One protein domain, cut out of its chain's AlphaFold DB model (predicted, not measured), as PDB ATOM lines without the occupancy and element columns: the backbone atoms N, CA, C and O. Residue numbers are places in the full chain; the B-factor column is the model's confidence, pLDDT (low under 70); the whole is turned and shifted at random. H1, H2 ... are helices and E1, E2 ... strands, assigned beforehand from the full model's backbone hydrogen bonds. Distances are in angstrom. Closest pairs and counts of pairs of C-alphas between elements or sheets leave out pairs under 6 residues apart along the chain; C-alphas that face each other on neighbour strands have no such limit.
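This is residues 37 to 111 of the 111 residues of an uncharacterized protein of Marinilabiliales bacterium (UniProt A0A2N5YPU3). A small five-stranded sheet, strongly twisted and curled, is half rolled up: E2 bends sharply and brings E1 round towards E5, while H1 packs over one face. The long axis runs from the E1 to E2 link near Ser 45 to Lys 111, just after H1. The printed part has 75 residues, with five named strands and then one named helix along the chain; the sheet is antiparallel in the order E1, E2, E3, E4, E5, and the class is mixed. It is compact, with a radius of gyration of the C-alphas of 11.6 A and spans of 33 by 25 by 18 A.

Start at edge strand E1, residues 37 to 40, which forms a hairpin with E2, residues 48 to 57; look for N 39 and O 49, 2.9 A apart. E2 bends by 74 degrees at residue 54. Its residues 52 to 57 pair with E3, residues 60 to 66, in the next hairpin, with N 54 and O 62 2.8 A apart. E3 and E4, residues 83 to 89, form a hairpin at 156 degrees, with N 63 and O 86 2.9 A apart. E4 and edge strand E5, residues 92 to 96, form the last hairpin of this meander, each strand the antiparallel neighbour of the one before; N 87 and O 95 are 2.9 A apart. The closest C-alphas of E1 and E5, Gln 40 and Phe 93, are 7.4 A apart, while E2 and E5 are apart. H1, residues 102 to 110, is on the sheet at a height of 9.5 A, over E3 and only just over E4, with 3 C-alphas falling on it. It runs slantwise to the strands, at 42 degrees to E3 on the local plane. Its closest C-alphas to E2 are Leu 109 and Lys 57, 5.8 A apart. Every O i to N i+4 pair in H1 is within hydrogen-bond range.

Find C-alpha 37 at (-2.953, -43.510, -2.649), where E1 begins its 9.8 A. E2 measures 22.7 A, E3 20.3 A, E4 19.9 A and E5 12.1 A. H1 runs 12.1 A to C-alpha 110 at (-7.145, -37.451, -23.057).

The C-alphas farthest apart, Ser 45 and Lys 111, are 34.5 A apart. The printed part has no cut, and its one long link is residues 67 to 82. There, residues 76 to 80 are under pLDDT 70; the mean of the printed part is 89.7.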
ATOM      1  N   ILE A  37      -3.057 -44.584  -3.638       89.38
ATOM      2  CA  ILE A  37      -2.953 -43.510  -2.649       89.38
ATOM      3  C   ILE A  37      -4.126 -43.574  -1.677       89.38
ATOM      4  O   ILE A  37      -5.207 -44.033  -2.033       89.38
ATOM      5  N   ILE A  38      -3.933 -43.089  -0.452       90.31
ATOM      6  CA  ILE A  38      -5.049 -42.833   0.463       90.31
ATOM      7  C   ILE A  38      -5.528 -41.414   0.194       90.31
ATOM      8  O   ILE A  38      -4.746 -40.475   0.320       90.31
ATOM      9  N   GLN A  39      -6.800 -41.266  -0.167       91.31
ATOM     10  CA  GLN A  39      -7.367 -39.979  -0.545       91.31
ATOM     11  C   GLN A  39      -8.734 -39.754   0.093       91.31
ATOM     12  O   GLN A  39      -9.488 -40.704   0.316       91.31
ATOM     13  N   GLN A  40      -9.057 -38.493   0.391       93.56
ATOM     14  CA  GLN A  40     -10.377 -38.117   0.901       93.56
ATOM     15  C   GLN A  40     -11.464 -38.472  -0.104       93.56
ATOM     16  O   GLN A  40     -11.441 -37.959  -1.216       93.56
ATOM     17  N   LEU A  41     -12.427 -39.297   0.296       91.88
ATOM     18  CA  LEU A  41     -13.546 -39.721  -0.538       91.88
ATOM     19  C   LEU A  41     -14.843 -39.196   0.082       91.88
ATOM     20  O   LEU A  41     -15.318 -39.786   1.062       91.88
ATOM     21  N   PRO A  42     -15.448 -38.124  -0.465       85.81
ATOM     22  CA  PRO A  42     -16.825 -37.818  -0.117       85.81
ATOM     23  C   PRO A  42     -17.652 -39.059  -0.446       85.81
ATOM     24  O   PRO A  42     -17.375 -39.741  -1.426       85.81
ATOM     25  N   TYR A  43     -18.616 -39.396   0.408       88.88
ATOM     26  CA  TYR A  43     -19.458 -40.599   0.305       88.88
ATOM     27  C   TYR A  43     -18.847 -41.911   0.831       88.88
ATOM     28  O   TYR A  43     -19.542 -42.929   0.818       88.88
ATOM     29  N   SER A  44     -17.617 -41.903   1.352       90.31
ATOM     30  CA  SER A  44     -17.098 -43.011   2.166       90.31
ATOM     31  C   SER A  44     -17.507 -42.858   3.631       90.31
ATOM     32  O   SER A  44     -17.481 -41.756   4.178       90.31
ATOM     33  N   SER A  45     -17.814 -43.966   4.309       86.06
ATOM     34  CA  SER A  45     -18.050 -43.973   5.760       86.06
ATOM     35  C   SER A  45     -16.791 -43.661   6.573       86.06
ATOM     36  O   SER A  45     -16.900 -43.123   7.670       86.06
ATOM     37  N   SER A  46     -15.599 -43.970   6.051       89.44
ATOM     38  CA  SER A  46     -14.317 -43.624   6.683       89.44
ATOM     39  C   SER A  46     -13.818 -42.226   6.309       89.44
ATOM     40  O   SER A  46     -12.796 -41.794   6.832       89.44
ATOM     41  N   GLY A  47     -14.472 -41.535   5.367       90.62
ATOM     42  CA  GLY A  47     -14.034 -40.239   4.826       90.62
ATOM     43  C   GLY A  47     -12.786 -40.293   3.931       90.62
ATOM     44  O   GLY A  47     -12.496 -39.339   3.216       90.62
ATOM     45  N   VAL A  48     -12.066 -41.417   3.917       92.38
ATOM     46  CA  VAL A  48     -10.902 -41.687   3.062       92.38
ATOM     47  C   VAL A  48     -11.006 -43.073   2.434       92.38
ATOM     48  O   VAL A  48     -11.680 -43.952   2.977       92.38
ATOM     49  N   ALA A  49     -10.326 -43.287   1.313       92.31
ATOM     50  CA  ALA A  49     -10.261 -44.574   0.633       92.31
ATOM     51  C   ALA A  49      -8.910 -44.776  -0.058       92.31
ATOM     52  O   ALA A  49      -8.253 -43.808  -0.442       92.31
ATOM     53  N   VAL A  50      -8.520 -46.039  -0.247       91.88
ATOM     54  CA  VAL A  50      -7.411 -46.379  -1.143       91.88
ATOM     55  C   VAL A  50      -7.909 -46.248  -2.579       91.88
ATOM     56  O   VAL A  50      -8.899 -46.874  -2.963       91.88
ATOM     57  N   MET A  51      -7.234 -45.411  -3.355       93.62
ATOM     58  CA  MET A  51      -7.591 -45.068  -4.720       93.62
ATOM     59  C   MET A  51      -6.439 -45.329  -5.671       93.62
ATOM     60  O   MET A  51      -5.290 -45.019  -5.373       93.62
ATOM     61  N   GLU A  52      -6.776 -45.824  -6.850       94.44
ATOM     62  CA  GLU A  52      -5.836 -46.050  -7.931       94.44
ATOM     63  C   GLU A  52      -5.878 -44.867  -8.901       94.44
ATOM     64  O   GLU A  52      -6.945 -44.511  -9.416       94.44
ATOM     65  N   LYS A  53      -4.720 -44.252  -9.156       94.69
ATOM     66  CA  LYS A  53      -4.586 -43.212 -10.183       94.69
ATOM     67  C   LYS A  53      -4.802 -43.824 -11.568       94.69
ATOM     68  O   LYS A  53      -4.108 -44.762 -11.941       94.69
ATOM     69  N   VAL A  54      -5.726 -43.258 -12.343       93.56
ATOM     70  CA  VAL A  54      -6.011 -43.687 -13.721       93.56
ATOM     71  C   VAL A  54      -5.245 -42.827 -14.723       93.56
ATOM     72  O   VAL A  54      -4.537 -43.352 -15.574       93.56
ATOM     73  N   ILE A  55      -5.392 -41.504 -14.628       94.88
ATOM     74  CA  ILE A  55      -4.738 -40.531 -15.514       94.88
ATOM     75  C   ILE A  55      -4.680 -39.160 -14.832       94.88
ATOM     76  O   ILE A  55      -5.553 -38.833 -14.026       94.88
ATOM     77  N   SER A  56      -3.685 -38.350 -15.186       95.06
ATOM     78  CA  SER A  56      -3.583 -36.946 -14.780       95.06
ATOM     79  C   SER A  56      -3.379 -36.050 -15.999       95.06
ATOM     80  O   SER A  56      -2.684 -36.435 -16.940       95.06
ATOM     81  N   LYS A  57      -3.959 -34.849 -15.958       95.56
ATOM     82  CA  LYS A  57      -3.751 -33.769 -16.926       95.56
ATOM     83  C   LYS A  57      -3.735 -32.444 -16.173       95.56
ATOM     84  O   LYS A  57      -4.717 -32.095 -15.519       95.56
ATOM     85  N   ASP A  58      -2.625 -31.722 -16.275       96.31
ATOM     86  CA  ASP A  58      -2.380 -30.488 -15.526       96.31
ATOM     87  C   ASP A  58      -2.630 -30.689 -14.016       96.31
ATOM     88  O   ASP A  58      -2.066 -31.589 -13.396       96.31
ATOM     89  N   GLU A  59      -3.496 -29.868 -13.425       97.50
ATOM     90  CA  GLU A  59      -3.917 -29.935 -12.024       97.50
ATOM     91  C   GLU A  59      -4.977 -31.012 -11.734       97.50
ATOM     92  O   GLU A  59      -5.320 -31.233 -10.570       97.50
ATOM     93  N   TYR A  60      -5.510 -31.683 -12.761       97.94
ATOM     94  CA  TYR A  60      -6.575 -32.670 -12.617       97.94
ATOM     95  C   TYR A  60      -6.030 -34.095 -12.585       97.94
ATOM     96  O   TYR A  60      -5.168 -34.479 -13.375       97.94
ATOM     97  N   THR A  61      -6.582 -34.917 -11.699       96.75
ATOM     98  CA  THR A  61      -6.301 -36.353 -11.639       96.75
ATOM     99  C   THR A  61      -7.591 -37.145 -11.510       96.75
ATOM    100  O   THR A  61      -8.433 -36.856 -10.660       96.75
ATOM    101  N   LEU A  62      -7.731 -38.160 -12.356       95.44
ATOM    102  CA  LEU A  62      -8.785 -39.155 -12.275       95.44
ATOM    103  C   LEU A  62      -8.297 -40.331 -11.439       95.44
ATOM    104  O   LEU A  62      -7.314 -40.992 -11.782       95.44
ATOM    105  N   TYR A  63      -9.040 -40.619 -10.381       95.50
ATOM    106  CA  TYR A  63      -8.864 -41.798  -9.556       95.50
ATOM    107  C   TYR A  63     -10.037 -42.755  -9.736       95.50
ATOM    108  O   TYR A  63     -11.155 -42.343 -10.056       95.50
ATOM    109  N   LYS A  64      -9.787 -44.038  -9.483       93.56
ATOM    110  CA  LYS A  64     -10.832 -45.040  -9.293       93.56
ATOM    111  C   LYS A  64     -10.660 -45.740  -7.952       93.56
ATOM    112  O   LYS A  64      -9.544 -45.911  -7.468       93.56
ATOM    113  N   CYS A  65     -11.761 -46.185  -7.369       92.31
ATOM    114  CA  CYS A  65     -11.747 -47.016  -6.172       92.31
ATOM    115  C   CYS A  65     -12.804 -48.120  -6.277       92.31
ATOM    116  O   CYS A  65     -13.760 -47.963  -7.042       92.31
ATOM    117  N   PRO A  66     -12.667 -49.228  -5.530       91.94
ATOM    118  CA  PRO A  66     -13.722 -50.226  -5.415       91.94
ATOM    119  C   PRO A  66     -15.074 -49.590  -5.075       91.94
ATOM    120  O   PRO A  66     -15.148 -48.680  -4.244       91.94
ATOM    121  N   SER A  67     -16.150 -50.073  -5.699       89.12
ATOM    122  CA  SER A  67     -17.502 -49.543  -5.470       89.12
ATOM    123  C   SER A  67     -17.944 -49.672  -4.009       89.12
ATOM    124  O   SER A  67     -18.659 -48.809  -3.509       89.12
ATOM    125  N   SER A  68     -17.436 -50.682  -3.296       89.62
ATOM    126  CA  SER A  68     -17.679 -50.918  -1.868       89.62
ATOM    127  C   SER A  68     -17.185 -49.804  -0.940       89.62
ATOM    128  O   SER A  68     -17.626 -49.735   0.204       89.62
ATOM    129  N   TYR A  69     -16.287 -48.928  -1.399       90.94
ATOM    130  CA  TYR A  69     -15.821 -47.780  -0.612       90.94
ATOM    131  C   TYR A  69     -16.785 -46.597  -0.644       90.94
ATOM    132  O   TYR A  69     -16.602 -45.647   0.114       90.94
ATOM    133  N   VAL A  70     -17.814 -46.647  -1.491       90.19
ATOM    134  CA  VAL A  70     -18.829 -45.604  -1.562       90.19
ATOM    135  C   VAL A  70     -20.136 -46.111  -0.978       90.19
ATOM    136  O   VAL A  70     -20.825 -46.932  -1.577       90.19
ATOM    137  N   THR A  71     -20.487 -45.594   0.193       87.94
ATOM    138  CA  THR A  71     -21.631 -46.064   0.979       87.94
ATOM    139  C   THR A  71     -22.750 -45.031   1.081       87.94
ATOM    140  O   THR A  71     -23.903 -45.413   1.252       87.94
ATOM    141  N   ASN A  72     -22.442 -43.738   0.921       86.56
ATOM    142  CA  ASN A  72     -23.368 -42.634   1.201       86.56
ATOM    143  C   ASN A  72     -23.532 -41.667   0.015       86.56
ATOM    144  O   ASN A  72     -23.499 -40.448   0.192       86.56
ATOM    145  N   PHE A  73     -23.642 -42.179  -1.213       84.88
ATOM    146  CA  PHE A  73     -23.794 -41.305  -2.378       84.88
ATOM    147  C   PHE A  73     -25.198 -40.682  -2.442       84.88
ATOM    148  O   PHE A  73     -26.186 -41.410  -2.340       84.88
ATOM    149  N   PRO A  74     -25.322 -39.357  -2.646       78.19
ATOM    150  CA  PRO A  74     -26.618 -38.721  -2.827       78.19
ATOM    151  C   PRO A  74     -27.208 -39.084  -4.199       78.19
ATOM    152  O   PRO A  74     -26.696 -38.676  -5.239       78.19
ATOM    153  N   GLY A  75     -28.309 -39.837  -4.206       72.31
ATOM    154  CA  GLY A  75     -29.003 -40.274  -5.424       72.31
ATOM    155  C   GLY A  75     -28.883 -41.777  -5.678       72.31
ATOM    156  O   GLY A  75     -28.330 -42.514  -4.869       72.31
ATOM    157  N   GLN A  76     -29.455 -42.259  -6.787       57.03
ATOM    158  CA  GLN A  76     -29.697 -43.700  -6.943       57.03
ATOM    159  C   GLN A  76     -28.583 -44.510  -7.617       57.03
ATOM    160  O   GLN A  76     -28.649 -45.736  -7.552       57.03
ATOM    161  N   SER A  77     -27.555 -43.923  -8.242       58.12
ATOM    162  CA  SER A  77     -26.484 -44.740  -8.847       58.12
ATOM    163  C   SER A  77     -25.212 -43.943  -9.135       58.12
ATOM    164  O   SER A  77     -25.210 -43.081 -10.012       58.12
ATOM    165  N   ILE A  78     -24.100 -44.273  -8.470       63.75
ATOM    166  CA  ILE A  78     -22.783 -44.030  -9.075       63.75
ATOM    167  C   ILE A  78     -22.557 -45.132 -10.098       63.75
ATOM    168  O   ILE A  78     -22.901 -46.294  -9.872       63.75
ATOM    169  N   THR A  79     -21.985 -44.769 -11.236       59.16
ATOM    170  CA  THR A  79     -21.592 -45.753 -12.233       59.16
ATOM    171  C   THR A  79     -20.392 -46.542 -11.750       59.16
ATOM    172  O   THR A  79     -19.318 -45.980 -11.542       59.16
ATOM    173  N   GLY A  80     -20.572 -47.855 -11.664       57.31
ATOM    174  CA  GLY A  80     -19.494 -48.752 -11.306       57.31
ATOM    175  C   GLY A  80     -20.008 -50.062 -10.755       57.31
ATOM    176  O   GLY A  80     -20.315 -50.138  -9.573       57.31
ATOM    177  N   LYS A  81     -20.062 -51.125 -11.570       70.38
ATOM    178  CA  LYS A  81     -20.324 -52.465 -11.009       70.38
ATOM    179  C   LYS A  81     -19.243 -52.822  -9.981       70.38
ATOM    180  O   LYS A  81     -19.559 -53.254  -8.879       70.38
ATOM    181  N   ASN A  82     -17.985 -52.543 -10.329       86.75
ATOM    182  CA  ASN A  82     -16.821 -52.893  -9.512       86.75
ATOM    183  C   ASN A  82     -16.027 -51.671  -9.027       86.75
ATOM    184  O   ASN A  82     -15.390 -51.748  -7.981       86.75
ATOM    185  N   TYR A  83     -16.060 -50.556  -9.768       90.88
ATOM    186  CA  TYR A  83     -15.256 -49.367  -9.480       90.88
ATOM    187  C   TYR A  83     -16.032 -48.081  -9.718       90.88
ATOM    188  O   TYR A  83     -16.676 -47.953 -10.754       90.88
ATOM    189  N   ASN A  84     -15.874 -47.127  -8.807       92.06
ATOM    190  CA  ASN A  84     -16.350 -45.756  -8.944       92.06
ATOM    191  C   ASN A  84     -15.171 -44.832  -9.264       92.06
ATOM    192  O   ASN A  84     -14.037 -45.108  -8.867       92.06
ATOM    193  N   TYR A  85     -15.445 -43.743  -9.980       93.44
ATOM    194  CA  TYR A  85     -14.426 -42.843 -10.516       93.44
ATOM    195  C   TYR A  85     -14.651 -41.410 -10.041       93.44
ATOM    196  O   TYR A  85     -15.781 -40.914 -10.012       93.44
ATOM    197  N   PHE A  86     -13.555 -40.736  -9.709       94.75
ATOM    198  CA  PHE A  86     -13.566 -39.421  -9.079       94.75
ATOM    199  C   PHE A  86     -12.472 -38.543  -9.666       94.75
ATOM    200  O   PHE A  86     -11.332 -38.979  -9.833       94.75
ATOM    201  N   VAL A  87     -12.821 -37.296  -9.962       96.25
ATOM    202  CA  VAL A  87     -11.872 -36.283 -10.416       96.25
ATOM    203  C   VAL A  87     -11.464 -35.433  -9.225       96.25
ATOM    204  O   VAL A  87     -12.311 -34.958  -8.464       96.25
ATOM    205  N   TYR A  88     -10.162 -35.214  -9.106       97.38
ATOM    206  CA  TYR A  88      -9.553 -34.299  -8.155       97.38
ATOM    207  C   TYR A  88      -8.850 -33.191  -8.916       97.38
ATOM    208  O   TYR A  88      -8.278 -33.443  -9.975       97.38
ATOM    209  N   LYS A  89      -8.875 -31.983  -8.362       97.69
ATOM    210  CA  LYS A  89      -8.151 -30.814  -8.858       97.69
ATOM    211  C   LYS A  89      -7.261 -30.322  -7.728       97.69
ATOM    212  O   LYS A  89      -7.768 -30.083  -6.639       97.69
ATOM    213  N   ASN A  90      -5.955 -30.201  -7.954       96.00
ATOM    214  CA  ASN A  90      -4.999 -29.811  -6.908       96.00
ATOM    215  C   ASN A  90      -5.124 -30.669  -5.629       96.00
ATOM    216  O   ASN A  90      -5.050 -30.160  -4.519       96.00
ATOM    217  N   ASN A  91      -5.328 -31.983  -5.794       93.12
ATOM    218  CA  ASN A  91      -5.558 -32.966  -4.721       93.12
ATOM    219  C   ASN A  91      -6.835 -32.776  -3.883       93.12
ATOM    220  O   ASN A  91      -7.026 -33.502  -2.910       93.12
ATOM    221  N   GLU A  92      -7.752 -31.899  -4.283       95.50
ATOM    222  CA  GLU A  92      -9.063 -31.747  -3.650       95.50
ATOM    223  C   GLU A  92     -10.156 -32.381  -4.506       95.50
ATOM    224  O   GLU A  92     -10.074 -32.385  -5.739       95.50
ATOM    225  N   PHE A  93     -11.174 -32.957  -3.857       95.50
ATOM    226  CA  PHE A  93     -12.300 -33.549  -4.572       95.50
ATOM    227  C   PHE A  93     -12.977 -32.485  -5.436       95.50
ATOM    228  O   PHE A  93     -13.393 -31.440  -4.941       95.50
ATOM    229  N   HIS A  94     -13.111 -32.777  -6.726       96.44
ATOM    230  CA  HIS A  94     -13.732 -31.866  -7.672       96.44
ATOM    231  C   HIS A  94     -15.118 -32.356  -8.084       96.44
ATOM    232  O   HIS A  94     -16.096 -31.621  -7.963       96.44
ATOM    233  N   MET A  95     -15.218 -33.601  -8.562       94.38
ATOM    234  CA  MET A  95     -16.497 -34.168  -8.986       94.38
ATOM    235  C   MET A  95     -16.487 -35.694  -9.082       94.38
ATOM    236  O   MET A  95     -15.444 -36.334  -9.229       94.38
ATOM    237  N   THR A  96     -17.687 -36.275  -9.066       92.75
ATOM    238  CA  THR A  96     -17.903 -37.697  -9.365       92.75
ATOM    239  C   THR A  96     -18.118 -37.900 -10.860       92.75
ATOM    240  O   THR A  96     -18.825 -37.120 -11.509       92.75
ATOM    241  N   VAL A  97     -17.552 -38.976 -11.399       92.12
ATOM    242  CA  VAL A  97     -17.820 -39.411 -12.771       92.12
ATOM    243  C   VAL A  97     -19.079 -40.276 -12.784       92.12
ATOM    244  O   VAL A  97     -19.187 -41.260 -12.051       92.12
ATOM    245  N   ASN A  98     -20.041 -39.926 -13.631       89.19
ATOM    246  CA  ASN A  98     -21.282 -40.664 -13.819       89.19
ATOM    247  C   ASN A  98     -21.641 -40.814 -15.310       89.19
ATOM    248  O   ASN A  98     -20.950 -40.297 -16.187       89.19
ATOM    249  N   GLU A  99     -22.728 -41.527 -15.607       87.00
ATOM    250  CA  GLU A  99     -23.198 -41.751 -16.982       87.00
ATOM    251  C   GLU A  99     -23.422 -40.459 -17.780       87.00
ATOM    252  O   GLU A  99     -23.200 -40.448 -18.989       87.00
ATOM    253  N   ASN A 100     -23.784 -39.361 -17.113       89.06
ATOM    254  CA  ASN A 100     -24.086 -38.095 -17.772       89.06
ATOM    255  C   ASN A 100     -22.832 -37.297 -18.156       89.06
ATOM    256  O   ASN A 100     -22.938 -36.401 -18.982       89.06
ATOM    257  N   ASN A 101     -21.665 -37.578 -17.558       92.56
ATOM    258  CA  ASN A 101     -20.448 -36.778 -17.767       92.56
ATOM    259  C   ASN A 101     -19.198 -37.589 -18.161       92.56
ATOM    260  O   ASN A 101     -18.182 -36.997 -18.523       92.56
ATOM    261  N   LYS A 102     -19.245 -38.930 -18.130       91.12
ATOM    262  CA  LYS A 102     -18.066 -39.785 -18.369       91.12
ATOM    263  C   LYS A 102     -17.355 -39.509 -19.696       91.12
ATOM    264  O   LYS A 102     -16.128 -39.534 -19.742       91.12
ATOM    265  N   ASN A 103     -18.110 -39.218 -20.757       94.25
ATOM    266  CA  ASN A 103     -17.551 -38.962 -22.084       94.25
ATOM    267  C   ASN A 103     -16.808 -37.622 -22.129       94.25
ATOM    268  O   ASN A 103     -15.713 -37.548 -22.684       94.25
ATOM    269  N   ASP A 104     -17.372 -36.586 -21.512       96.75
ATOM    270  CA  ASP A 104     -16.763 -35.255 -21.471       96.75
ATOM    271  C   ASP A 104     -15.495 -35.258 -20.622       96.75
ATOM    272  O   ASP A 104     -14.478 -34.707 -21.033       96.75
ATOM    273  N   ILE A 105     -15.517 -35.962 -19.486       95.31
ATOM    274  CA  ILE A 105     -14.346 -36.126 -18.618       95.31
ATOM    275  C   ILE A 105     -13.243 -36.902 -19.338       95.31
ATOM    276  O   ILE A 105     -12.086 -36.482 -19.318       95.31
ATOM    277  N   TYR A 106     -13.586 -38.003 -20.014       93.81
ATOM    278  CA  TYR A 106     -12.619 -38.750 -20.816       93.81
ATOM    279  C   TYR A 106     -11.992 -37.866 -21.897       93.81
ATOM    280  O   TYR A 106     -10.768 -37.810 -22.007       93.81
ATOM    281  N   ASN A 107     -12.812 -37.138 -22.660       97.06
ATOM    282  CA  ASN A 107     -12.331 -36.225 -23.694       97.06
ATOM    283  C   ASN A 107     -11.416 -35.146 -23.105       97.06
ATOM    284  O   ASN A 107     -10.328 -34.936 -23.627       97.06
ATOM    285  N   PHE A 108     -11.826 -34.506 -22.009       96.94
ATOM    286  CA  PHE A 108     -11.043 -33.470 -21.342       96.94
ATOM    287  C   PHE A 108      -9.667 -33.972 -20.889       96.94
ATOM    288  O   PHE A 108      -8.684 -33.250 -21.040       96.94
ATOM    289  N   LEU A 109      -9.585 -35.191 -20.347       94.56
ATOM    290  CA  LEU A 109      -8.348 -35.754 -19.792       94.56
ATOM    291  C   LEU A 109      -7.417 -36.381 -20.840       94.56
ATOM    292  O   LEU A 109      -6.246 -36.593 -20.536       94.56
ATOM    293  N   THR A 110      -7.914 -36.704 -22.037       93.56
ATOM    294  CA  THR A 110      -7.145 -37.451 -23.057       93.56
ATOM    295  C   THR A 110      -6.841 -36.674 -24.332       93.56
ATOM    296  O   THR A 110      -5.930 -37.067 -25.059       93.56
ATOM    297  N   LYS A 111      -7.580 -35.598 -24.613       91.50
ATOM    298  CA  LYS A 111      -7.372 -34.712 -25.766       91.50
ATOM    299  C   LYS A 111      -6.782 -33.390 -25.309       91.50
ATOM    300  O   LYS A 111      -5.954 -32.830 -26.048       91.50
TER     301      LYS A 111